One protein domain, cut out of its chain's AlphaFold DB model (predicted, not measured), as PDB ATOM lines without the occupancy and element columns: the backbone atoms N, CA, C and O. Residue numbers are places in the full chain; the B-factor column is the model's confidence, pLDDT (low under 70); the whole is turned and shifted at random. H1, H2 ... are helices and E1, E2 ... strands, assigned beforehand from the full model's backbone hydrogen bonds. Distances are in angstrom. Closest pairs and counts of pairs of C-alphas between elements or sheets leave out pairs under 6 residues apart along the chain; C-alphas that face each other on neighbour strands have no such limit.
ATOM      1  N   PRO A 129     259.606 318.078 418.063       94.69
ATOM      2  CA  PRO A 129     259.625 317.717 416.646       94.69
ATOM      3  C   PRO A 129     260.706 316.686 416.286       94.69
ATOM      4  O   PRO A 129     261.667 316.949 415.566       94.69
ATOM      5  N   ILE A 130     260.566 315.460 416.795       94.31
ATOM      6  CA  ILE A 130     261.517 314.369 416.549       94.31
ATOM      7  C   ILE A 130     261.010 313.385 415.488       94.31
ATOM      8  O   ILE A 130     259.810 313.107 415.409       94.31
ATOM      9  N   PRO A 131     261.918 312.723 414.741       94.00
ATOM     10  CA  PRO A 131     261.549 311.784 413.679       94.00
ATOM     11  C   PRO A 131     260.611 310.650 414.123       94.00
ATOM     12  O   PRO A 131     259.798 310.176 413.337       94.00
ATOM     13  N   LYS A 132     260.709 310.196 415.381       93.31
ATOM     14  CA  LYS A 132     259.795 309.175 415.915       93.31
ATOM     15  C   LYS A 132     258.350 309.683 415.948       93.31
ATOM     16  O   LYS A 132     257.475 309.005 415.417       93.31
ATOM     17  N   ARG A 133     258.123 310.871 416.521       95.50
ATOM     18  CA  ARG A 133     256.791 311.482 416.617       95.50
ATOM     19  C   ARG A 133     256.247 311.813 415.232       95.50
ATOM     20  O   ARG A 133     255.095 311.511 414.970       95.50
ATOM     21  N   LEU A 134     257.093 312.309 414.322       95.88
ATOM     22  CA  LEU A 134     256.674 312.584 412.947       95.88
ATOM     23  C   LEU A 134     256.133 311.319 412.269       95.88
ATOM     24  O   LEU A 134     255.067 311.355 411.669       95.88
ATOM     25  N   TRP A 135     256.834 310.189 412.396       94.50
ATOM     26  CA  TRP A 135     256.358 308.935 411.813       94.50
ATOM     27  C   TRP A 135     255.042 308.451 412.433       94.50
ATOM     28  O   TRP A 135     254.148 308.037 411.707       94.50
ATOM     29  N   GLU A 136     254.902 308.510 413.759       94.00
ATOM     30  CA  GLU A 136     253.653 308.136 414.439       94.00
ATOM     31  C   GLU A 136     252.473 309.021 414.002       94.00
ATOM     32  O   GLU A 136     251.368 308.516 413.801       94.00
ATOM     33  N   THR A 137     252.713 310.318 413.790       96.94
ATOM     34  CA  THR A 137     251.713 311.246 413.249       96.94
ATOM     35  C   THR A 137     251.378 310.924 411.791       96.94
ATOM     36  O   THR A 137     250.209 310.897 411.431       96.94
ATOM     37  N   LEU A 138     252.356 310.596 410.943       96.25
ATOM     38  CA  LEU A 138     252.074 310.176 409.563       96.25
ATOM     39  C   LEU A 138     251.204 308.911 409.510       96.25
ATOM     40  O   LEU A 138     250.269 308.841 408.724       96.25
ATOM     41  N   VAL A 139     251.454 307.936 410.386       94.56
ATOM     42  CA  VAL A 139     250.663 306.693 410.437       94.56
ATOM     43  C   VAL A 139     249.190 306.966 410.747       94.56
ATOM     44  O   VAL A 139     248.320 306.444 410.061       94.56
ATOM     45  N   ILE A 140     248.873 307.814 411.730       95.62
ATOM     46  CA  ILE A 140     247.463 308.102 412.052       95.62
ATOM     47  C   ILE A 140     246.761 308.968 410.987       95.62
ATOM     48  O   ILE A 140     245.529 309.008 410.887       95.62
ATOM     49  N   PHE A 141     247.537 309.683 410.177       96.44
ATOM     50  CA  PHE A 141     247.049 310.460 409.043       96.44
ATOM     51  C   PHE A 141     247.012 309.659 407.731       96.44
ATOM     52  O   PHE A 141     246.716 310.235 406.684       96.44
ATOM     53  N   GLU A 142     247.223 308.341 407.776       94.75
ATOM     54  CA  GLU A 142     246.956 307.468 406.635       94.75
ATOM     55  C   GLU A 142     245.530 307.681 406.100       94.75
ATOM     56  O   GLU A 142     244.569 307.866 406.858       94.75
ATOM     57  N   ASP A 143     245.422 307.713 404.768       93.25
ATOM     58  CA  ASP A 143     244.194 307.992 404.024       93.25
ATOM     59  C   ASP A 143     243.518 309.340 404.372       93.25
ATOM     60  O   ASP A 143     242.361 309.580 404.029       93.25
ATOM     61  N   TYR A 144     244.209 310.274 405.033       93.94
ATOM     62  CA  TYR A 144     243.671 311.614 405.279       93.94
ATOM     63  C   TYR A 144     243.639 312.452 403.983       93.94
ATOM     64  O   TYR A 144     244.611 312.432 403.225       93.94
ATOM     65  N   PRO A 145     242.554 313.211 403.707       92.69
ATOM     66  CA  PRO A 145     242.443 314.073 402.529       92.69
ATOM     67  C   PRO A 145     243.234 315.373 402.707       92.69
ATOM     68  O   PRO A 145     242.671 316.416 403.046       92.69
ATOM     69  N   PHE A 146     244.539 315.326 402.464       93.88
ATOM     70  CA  PHE A 146     245.363 316.530 402.438       93.88
ATOM     71  C   PHE A 146     245.028 317.391 401.218       93.88
ATOM     72  O   PHE A 146     244.613 316.885 400.173       93.88
ATOM     73  N   ARG A 147     245.223 318.706 401.353       91.06
ATOM     74  CA  ARG A 147     245.071 319.675 400.265       91.06
ATOM     75  C   ARG A 147     246.380 320.403 400.044       91.06
ATOM     76  O   ARG A 147     246.992 320.868 401.000       91.06
ATOM     77  N   ARG A 148     246.783 320.511 398.784       90.25
ATOM     78  CA  ARG A 148     247.851 321.425 398.369       90.25
ATOM     79  C   ARG A 148     247.318 322.854 398.297       90.25
ATOM     80  O   ARG A 148     246.108 323.064 398.250       90.25
ATOM     81  N   GLU A 149     248.223 323.821 398.187       85.81
ATOM     82  CA  GLU A 149     247.894 325.240 397.967       85.81
ATOM     83  C   GLU A 149     246.982 325.457 396.746       85.81
ATOM     84  O   GLU A 149     246.097 326.308 396.755       85.81
ATOM     85  N   THR A 150     247.122 324.621 395.714       88.12
ATOM     86  CA  THR A 150     246.277 324.627 394.509       88.12
ATOM     87  C   THR A 150     244.876 324.030 394.720       88.12
ATOM     88  O   THR A 150     244.144 323.838 393.753       88.12
ATOM     89  N   ASN A 151     244.488 323.706 395.960       85.62
ATOM     90  CA  ASN A 151     243.271 322.975 396.347       85.62
ATOM     91  C   ASN A 151     243.162 321.527 395.836       85.62
ATOM     92  O   ASN A 151     242.133 320.875 396.056       85.62
ATOM     93  N   GLU A 152     244.218 320.991 395.220       90.12
ATOM     94  CA  GLU A 152     244.288 319.589 394.812       90.12
ATOM     95  C   GLU A 152     244.292 318.668 396.043       90.12
ATOM     96  O   GLU A 152     245.090 318.847 396.969       90.12
ATOM     97  N   LEU A 153     243.388 317.684 396.044       91.94
ATOM     98  CA  LEU A 153     243.290 316.665 397.085       91.94
ATOM     99  C   LEU A 153     244.270 315.529 396.820       91.94
ATOM    100  O   LEU A 153     244.322 314.998 395.714       91.94
ATOM    101  N   PHE A 154     244.961 315.082 397.862       94.56
ATOM    102  CA  PHE A 154     245.766 313.870 397.812       94.56
ATOM    103  C   PHE A 154     245.659 313.085 399.117       94.56
ATOM    104  O   PHE A 154     245.261 313.605 400.160       94.56
ATOM    105  N   ARG A 155     246.009 311.803 399.037       95.50
ATOM    106  CA  ARG A 155     246.080 310.874 400.166       95.50
ATOM    107  C   ARG A 155     247.332 310.028 400.018       95.50
ATOM    108  O   ARG A 155     247.867 309.910 398.914       95.50
ATOM    109  N   TYR A 156     247.764 309.422 401.113       96.19
ATOM    110  CA  TYR A 156     248.809 308.412 401.081       96.19
ATOM    111  C   TYR A 156     248.421 307.176 401.885       96.19
ATOM    112  O   TYR A 156     247.574 307.241 402.779       96.19
ATOM    113  N   GLN A 157     249.078 306.069 401.559       94.75
ATOM    114  CA  GLN A 157     249.158 304.862 402.376       94.75
ATOM    115  C   GLN A 157     250.550 304.778 403.001       94.75
ATOM    116  O   GLN A 157     251.538 305.184 402.376       94.75
ATOM    117  N   VAL A 158     250.650 304.270 404.223       92.62
ATOM    118  CA  VAL A 158     251.942 304.054 404.880       92.62
ATOM    119  C   VAL A 158     252.451 302.646 404.592       92.62
ATOM    120  O   VAL A 158     251.697 301.679 404.533       92.62
ATOM    121  N   SER A 159     253.764 302.502 404.429       87.69
ATOM    122  CA  SER A 159     254.399 301.179 404.460       87.69
ATOM    123  C   SER A 159     254.042 300.447 405.759       87.69
ATOM    124  O   SER A 159     254.106 301.066 406.825       87.69
ATOM    125  N   GLU A 160     253.744 299.145 405.679       76.19
ATOM    126  CA  GLU A 160     253.357 298.326 406.837       76.19
ATOM    127  C   GLU A 160     254.246 298.559 408.071       76.19
ATOM    128  O   GLU A 160     255.480 298.612 407.988       76.19
ATOM    129  N   ALA A 161     253.608 298.651 409.241       59.25
ATOM    130  CA  ALA A 161     254.286 298.837 410.515       59.25
ATOM    131  C   ALA A 161     255.328 297.727 410.751       59.25
ATOM    132  O   ALA A 161     254.997 296.551 410.853       59.25
ATOM    133  N   GLY A 162     256.604 298.114 410.842       54.97
ATOM    134  CA  GLY A 162     257.726 297.195 411.064       54.97
ATOM    135  C   GLY A 162     258.517 296.823 409.805       54.97
ATOM    136  O   GLY A 162     259.627 296.309 409.939       54.97
ATOM    137  N   LYS A 163     258.027 297.141 408.598       57.81
ATOM    138  CA  LYS A 163     258.807 296.985 407.363       57.81
ATOM    139  C   LYS A 163     259.633 298.243 407.088       57.81
ATOM    140  O   LYS A 163     259.129 299.362 407.095       57.81
ATOM    141  N   ASN A 164     260.927 298.043 406.847       62.91
ATOM    142  CA  ASN A 164     261.816 299.057 406.292       62.91
ATOM    143  C   ASN A 164     262.007 298.793 404.786       62.91
ATOM    144  O   ASN A 164     262.133 297.629 404.403       62.91
ATOM    145  N   PRO A 165     262.074 299.846 403.950       70.19
ATOM    146  CA  PRO A 165     262.068 301.257 404.335       70.19
ATOM    147  C   PRO A 165     260.662 301.780 404.644       70.19
ATOM    148  O   PRO A 165     259.698 301.425 403.971       70.19
ATOM    149  N   LYS A 166     260.581 302.677 405.630       87.31
ATOM    150  CA  LYS A 166     259.403 303.514 405.876       87.31
ATOM    151  C   LYS A 166     259.123 304.388 404.648       87.31
ATOM    152  O   LYS A 166     260.024 305.099 404.197       87.31
ATOM    153  N   LYS A 167     257.905 304.336 404.114       93.25
ATOM    154  CA  LYS A 167     257.504 305.041 402.884       93.25
ATOM    155  C   LYS A 167     256.070 305.542 402.974       93.25
ATOM    156  O   LYS A 167     255.250 304.931 403.659       93.25
ATOM    157  N   LEU A 168     255.788 306.615 402.242       95.56
ATOM    158  CA  LEU A 168     254.431 307.053 401.927       95.56
ATOM    159  C   LEU A 168     254.162 306.769 400.449       95.56
ATOM    160  O   LEU A 168     254.931 307.211 399.594       95.56
ATOM    161  N   PHE A 169     253.092 306.037 400.161       94.81
ATOM    162  CA  PHE A 169     252.658 305.690 398.810       94.81
ATOM    163  C   PHE A 169     251.479 306.564 398.417       94.81
ATOM    164  O   PHE A 169     250.479 306.610 399.130       94.81
ATOM    165  N   PHE A 170     251.586 307.231 397.277       95.19
ATOM    166  CA  PHE A 170     250.569 308.132 396.763       95.19
ATOM    167  C   PHE A 170     250.003 307.594 395.458       95.19
ATOM    168  O   PHE A 170     250.706 306.942 394.686       95.19
ATOM    169  N   LYS A 171     248.735 307.915 395.205       91.38
ATOM    170  CA  LYS A 171     248.041 307.553 393.974       91.38
ATOM    171  C   LYS A 171     247.107 308.673 393.540       91.38
ATOM    172  O   LYS A 171     246.304 309.150 394.340       91.38
ATOM    173  N   ASN A 172     247.184 309.050 392.269       85.06
ATOM    174  CA  ASN A 172     246.238 309.945 391.613       85.06
ATOM    175  C   ASN A 172     245.906 309.399 390.216       85.06
ATOM    176  O   ASN A 172     246.715 309.487 389.292       85.06
ATOM    177  N   GLY A 173     244.728 308.785 390.072       84.38
ATOM    178  CA  GLY A 173     244.362 308.062 388.853       84.38
ATOM    179  C   GLY A 173     245.332 306.909 388.572       84.38
ATOM    180  O   GLY A 173     245.476 306.004 389.396       84.38
ATOM    181  N   GLU A 174     245.992 306.958 387.415       84.00
ATOM    182  CA  GLU A 174     247.017 305.989 386.996       84.00
ATOM    183  C   GLU A 174     248.426 306.339 387.497       84.00
ATOM    184  O   GLU A 174     249.338 305.521 387.400       84.00
ATOM    185  N   HIS A 175     248.626 307.542 388.039       88.00
ATOM    186  CA  HIS A 175     249.928 307.976 388.522       88.00
ATOM    187  C   HIS A 175     250.145 307.543 389.974       88.00
ATOM    188  O   HIS A 175     249.339 307.853 390.854       88.00
ATOM    189  N   GLU A 176     251.263 306.867 390.229       93.12
ATOM    190  CA  GLU A 176     251.704 306.460 391.561       93.12
ATOM    191  C   GLU A 176     253.126 306.970 391.804       93.12
ATOM    192  O   GLU A 176     253.989 306.892 390.929       93.12
ATOM    193  N   TRP A 177     253.374 307.502 392.999       94.88
ATOM    194  CA  TRP A 177     254.705 307.932 393.421       94.88
ATOM    195  C   TRP A 177     254.907 307.673 394.912       94.88
ATOM    196  O   TRP A 177     253.973 307.367 395.656       94.88
ATOM    197  N   VAL A 178     256.160 307.766 395.351       94.81
ATOM    198  CA  VAL A 178     256.574 307.400 396.704       94.81
ATOM    199  C   VAL A 178     257.407 308.517 397.306       94.81
ATOM    200  O   VAL A 178     258.281 309.061 396.635       94.81
ATOM    201  N   LEU A 179     257.176 308.812 398.585       95.19
ATOM    202  CA  LEU A 179     258.113 309.583 399.397       95.19
ATOM    203  C   LEU A 179     258.832 308.662 400.374       95.19
ATOM    204  O   LEU A 179     258.218 307.995 401.214       95.19
ATOM    205  N   GLU A 180     260.153 308.635 400.256       94.06
ATOM    206  CA  GLU A 180     261.020 307.859 401.132       94.06
ATOM    207  C   GLU A 180     261.156 308.552 402.490       94.06
ATOM    208  O   GLU A 180     261.328 309.771 402.580       94.06
ATOM    209  N   TRP A 181     261.181 307.776 403.576       93.69
ATOM    210  CA  TRP A 181     261.335 308.330 404.923       93.69
ATOM    211  C   TRP A 181     262.581 309.199 405.094       93.69
ATOM    212  O   TRP A 181     262.567 310.147 405.875       93.69
ATOM    213  N   ARG A 182     263.661 308.904 404.360       92.62
ATOM    214  CA  ARG A 182     264.875 309.726 404.387       92.62
ATOM    215  C   ARG A 182     264.598 311.158 403.927       92.62
ATOM    216  O   ARG A 182     265.115 312.074 404.556       92.62
ATOM    217  N   GLU A 183     263.800 311.338 402.877       93.88
ATOM    218  CA  GLU A 183     263.420 312.656 402.362       93.88
ATOM    219  C   GLU A 183     262.536 313.384 403.376       93.88
ATOM    220  O   GLU A 183     262.896 314.460 403.837       93.88
ATOM    221  N   ILE A 184     261.465 312.732 403.839       94.56
ATOM    222  CA  ILE A 184     260.510 313.306 404.800       94.56
ATOM    223  C   ILE A 184     261.199 313.715 406.110       94.56
ATOM    224  O   ILE A 184     260.984 314.802 406.641       94.56
ATOM    225  N   ARG A 185     262.071 312.850 406.641       93.75
ATOM    226  CA  ARG A 185     262.839 313.132 407.859       93.75
ATOM    227  C   ARG A 185     263.834 314.271 407.657       93.75
ATOM    228  O   ARG A 185     264.068 315.021 408.601       93.75
ATOM    229  N   LYS A 186     264.466 314.353 406.482       94.19
ATOM    230  CA  LYS A 186     265.380 315.447 406.145       94.19
ATOM    231  C   LYS A 186     264.618 316.774 406.130       94.19
ATOM    232  O   LYS A 186     265.076 317.733 406.743       94.19
ATOM    233  N   SER A 187     263.415 316.777 405.555       93.88
ATOM    234  CA  SER A 187     262.546 317.953 405.496       93.88
ATOM    235  C   SER A 187     262.169 318.524 406.857       93.88
ATOM    236  O   SER A 187     261.998 319.728 406.972       93.88
ATOM    237  N   LEU A 188     262.083 317.689 407.898       92.06
ATOM    238  CA  LEU A 188     261.816 318.154 409.266       92.06
ATOM    239  C   LEU A 188     262.926 319.058 409.826       92.06
ATOM    240  O   LEU A 188     262.674 319.810 410.755       92.06
ATOM    241  N   LYS A 189     264.156 318.938 409.314       89.31
ATOM    242  CA  LYS A 189     265.326 319.683 409.805       89.31
ATOM    243  C   LYS A 189     265.759 320.814 408.889       89.31
ATOM    244  O   LYS A 189     266.298 321.800 409.362       89.31
ATOM    245  N   GLU A 190     265.650 320.591 407.586       92.06
ATOM    246  CA  GLU A 190     266.257 321.452 406.566       92.06
ATOM    247  C   GLU A 190     265.202 322.195 405.738       92.06
ATOM    248  O   GLU A 190     265.549 322.889 404.787       92.06
ATOM    249  N   GLY A 191     263.915 322.009 406.045       89.00
ATOM    250  CA  GLY A 191     262.833 322.441 405.169       89.00
ATOM    251  C   GLY A 191     262.765 321.612 403.881       89.00
ATOM    252  O   GLY A 191     263.459 320.606 403.693       89.00
ATOM    253  N   THR A 192     261.853 321.977 402.985       91.62
ATOM    254  CA  THR A 192     261.617 321.224 401.749       91.62
ATOM    255  C   THR A 192     260.933 322.066 400.697       91.62
ATOM    256  O   THR A 192     260.048 322.840 401.029       91.62
ATOM    257  N   GLU A 193     261.267 321.844 399.426       91.00
ATOM    258  CA  GLU A 193     260.492 322.352 398.285       91.00
ATOM    259  C   GLU A 193     259.450 321.342 397.781       91.00
ATOM    260  O   GLU A 193     258.655 321.639 396.889       91.00
ATOM    261  N   ASN A 194     259.409 320.141 398.366       93.31
ATOM    262  CA  ASN A 194     258.421 319.135 398.011       93.31
ATOM    263  C   ASN A 194     257.030 319.566 398.499       93.31
ATOM    264  O   ASN A 194     256.733 319.543 399.694       93.31
ATOM    265  N   LEU A 195     256.159 319.921 397.554       93.00
ATOM    266  CA  LEU A 195     254.837 320.491 397.826       93.00
ATOM    267  C   LEU A 195     253.896 319.541 398.590       93.00
ATOM    268  O   LEU A 195     252.989 320.009 399.274       93.00
ATOM    269  N   TYR A 196     254.109 318.222 398.519       94.38
ATOM    270  CA  TYR A 196     253.343 317.257 399.317       94.38
ATOM    271  C   TYR A 196     253.797 317.258 400.773       94.38
ATOM    272  O   TYR A 196     252.963 317.235 401.676       94.38
ATOM    273  N   ILE A 197     255.112 317.330 401.010       95.31
ATOM    274  CA  ILE A 197     255.655 317.435 402.367       95.31
ATOM    275  C   ILE A 197     255.255 318.780 402.979       95.31
ATOM    276  O   ILE A 197     254.792 318.776 404.115       95.31
ATOM    277  N   LYS A 198     255.323 319.891 402.223       94.06
ATOM    278  CA  LYS A 198     254.821 321.205 402.674       94.06
ATOM    279  C   LYS A 198     253.362 321.118 403.120       94.06
ATOM    280  O   LYS A 198     253.063 321.443 404.259       94.06
ATOM    281  N   ALA A 199     252.470 320.577 402.289       94.75
ATOM    282  CA  ALA A 199     251.053 320.437 402.638       94.75
ATOM    283  C   ALA A 199     250.807 319.551 403.880       94.75
ATOM    284  O   ALA A 199     249.926 319.840 404.691       94.75
ATOM    285  N   ILE A 200     251.586 318.477 404.057       96.25
ATOM    286  CA  ILE A 200     251.507 317.632 405.259       96.25
ATOM    287  C   ILE A 200     252.001 318.397 406.495       96.25
ATOM    288  O   ILE A 200     251.353 318.364 407.537       96.25
ATOM    289  N   PHE A 201     253.136 319.089 406.393       95.81
ATOM    290  CA  PHE A 201     253.741 319.826 407.505       95.81
ATOM    291  C   PHE A 201     252.912 321.047 407.899       95.81
ATOM    292  O   PHE A 201     252.752 321.289 409.092       95.81
ATOM    293  N   SER A 202     252.292 321.715 406.927       93.44
ATOM    294  CA  SER A 202     251.254 322.728 407.124       93.44
ATOM    295  C   SER A 202     250.147 322.220 408.029       93.44
ATOM    296  O   SER A 202     249.846 322.795 409.074       93.44
ATOM    297  N   ARG A 203     249.603 321.038 407.705       93.69
ATOM    298  CA  ARG A 203     248.557 320.410 408.516       93.69
ATOM    299  C   ARG A 203     249.027 320.078 409.932       93.69
ATOM    300  O   ARG A 203     248.206 320.023 410.846       93.69
ATOM    301  N   PHE A 204     250.317 319.824 410.112       95.44
ATOM    302  CA  PHE A 204     250.917 319.542 411.412       95.44
ATOM    303  C   PHE A 204     251.410 320.810 412.131       95.44
ATOM    304  O   PHE A 204     251.902 320.703 413.251       95.44
ATOM    305  N   GLY A 205     251.279 321.995 411.524       93.12
ATOM    306  CA  GLY A 205     251.784 323.262 412.054       93.12
ATOM    307  C   GLY A 205     253.298 323.255 412.269       93.12
ATOM    308  O   GLY A 205     253.757 323.624 413.343       93.12
TER     309      GLY A 205
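AT A GLANCE: This is residues 129 to 205 of the 210 residues of an uncharacterized protein of Firmicutes bacterium AM10-47 (UniProt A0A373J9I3). Picture a small wall of three strands, E1, E2 and E3, with H1 and H2 each grazing it, and H3 set off from the sheet between H2 and the looped stretch of residues 141 to 155. The printed part has 77 residues, with three named helices and three named strands in the order H1 E1 E2 E3 H2 H3. The sheet, E1 - E2 - E3, is antiparallel, and the class is mixed, helices and strands. The whole is compact, with a radius of gyration of the C-alphas of 11.8 A and spans of 29 by 25 by 19 A.

IN THESE COORDINATES: Find C-alpha 167 at (257.504, 305.041, 402.884); there E2, residues 167 to 172, begins and runs 16.7 A. E3, residues 175 to 180, runs 16.8 A, and E1, residues 156 to 158, runs 6.6 A. H1, residues 131 to 140, begins at (261.549, 311.784, 413.679) and runs 14.6 A. H2, residues 181 to 190, runs 14.1 A; H3, residues 195 to 203, runs 12.4 A to (248.557, 320.410, 408.516).

HOW THE PARTS SIT: Look first at the meander E1 E2 E3, each strand the antiparallel neighbour of the one before; both pairs are hairpins. N 157 and O 169 are 2.9 A apart, and N 170 and O 177 are 2.9 A apart, both within hydrogen-bond range. H1 only grazes the sheet with residues 135 to 140, and H2 with residues 181 to 184. H1 and H2 are close but not clearly touching, with closest C-alphas Pro 131 and Arg 185 at 6.1 A, at a steep tilt of 59 degrees, opposite ways. H2 and H3 are close but not clearly touching, with closest C-alphas Ile 184 and Ile 197 at 6.8 A. H3 is not on the sheet. Every O i to N i+4 pair is within hydrogen-bond range in H1 and H3; in H2, 5 of 6 are.

THE WHOLE: The C-alphas farthest apart, Pro 129 and Glu 174, are 34.3 A apart. The printed part has no cut; the link from H1 to E1 is long. Look for low confidence at residues 161 to 164, with pLDDT under 70.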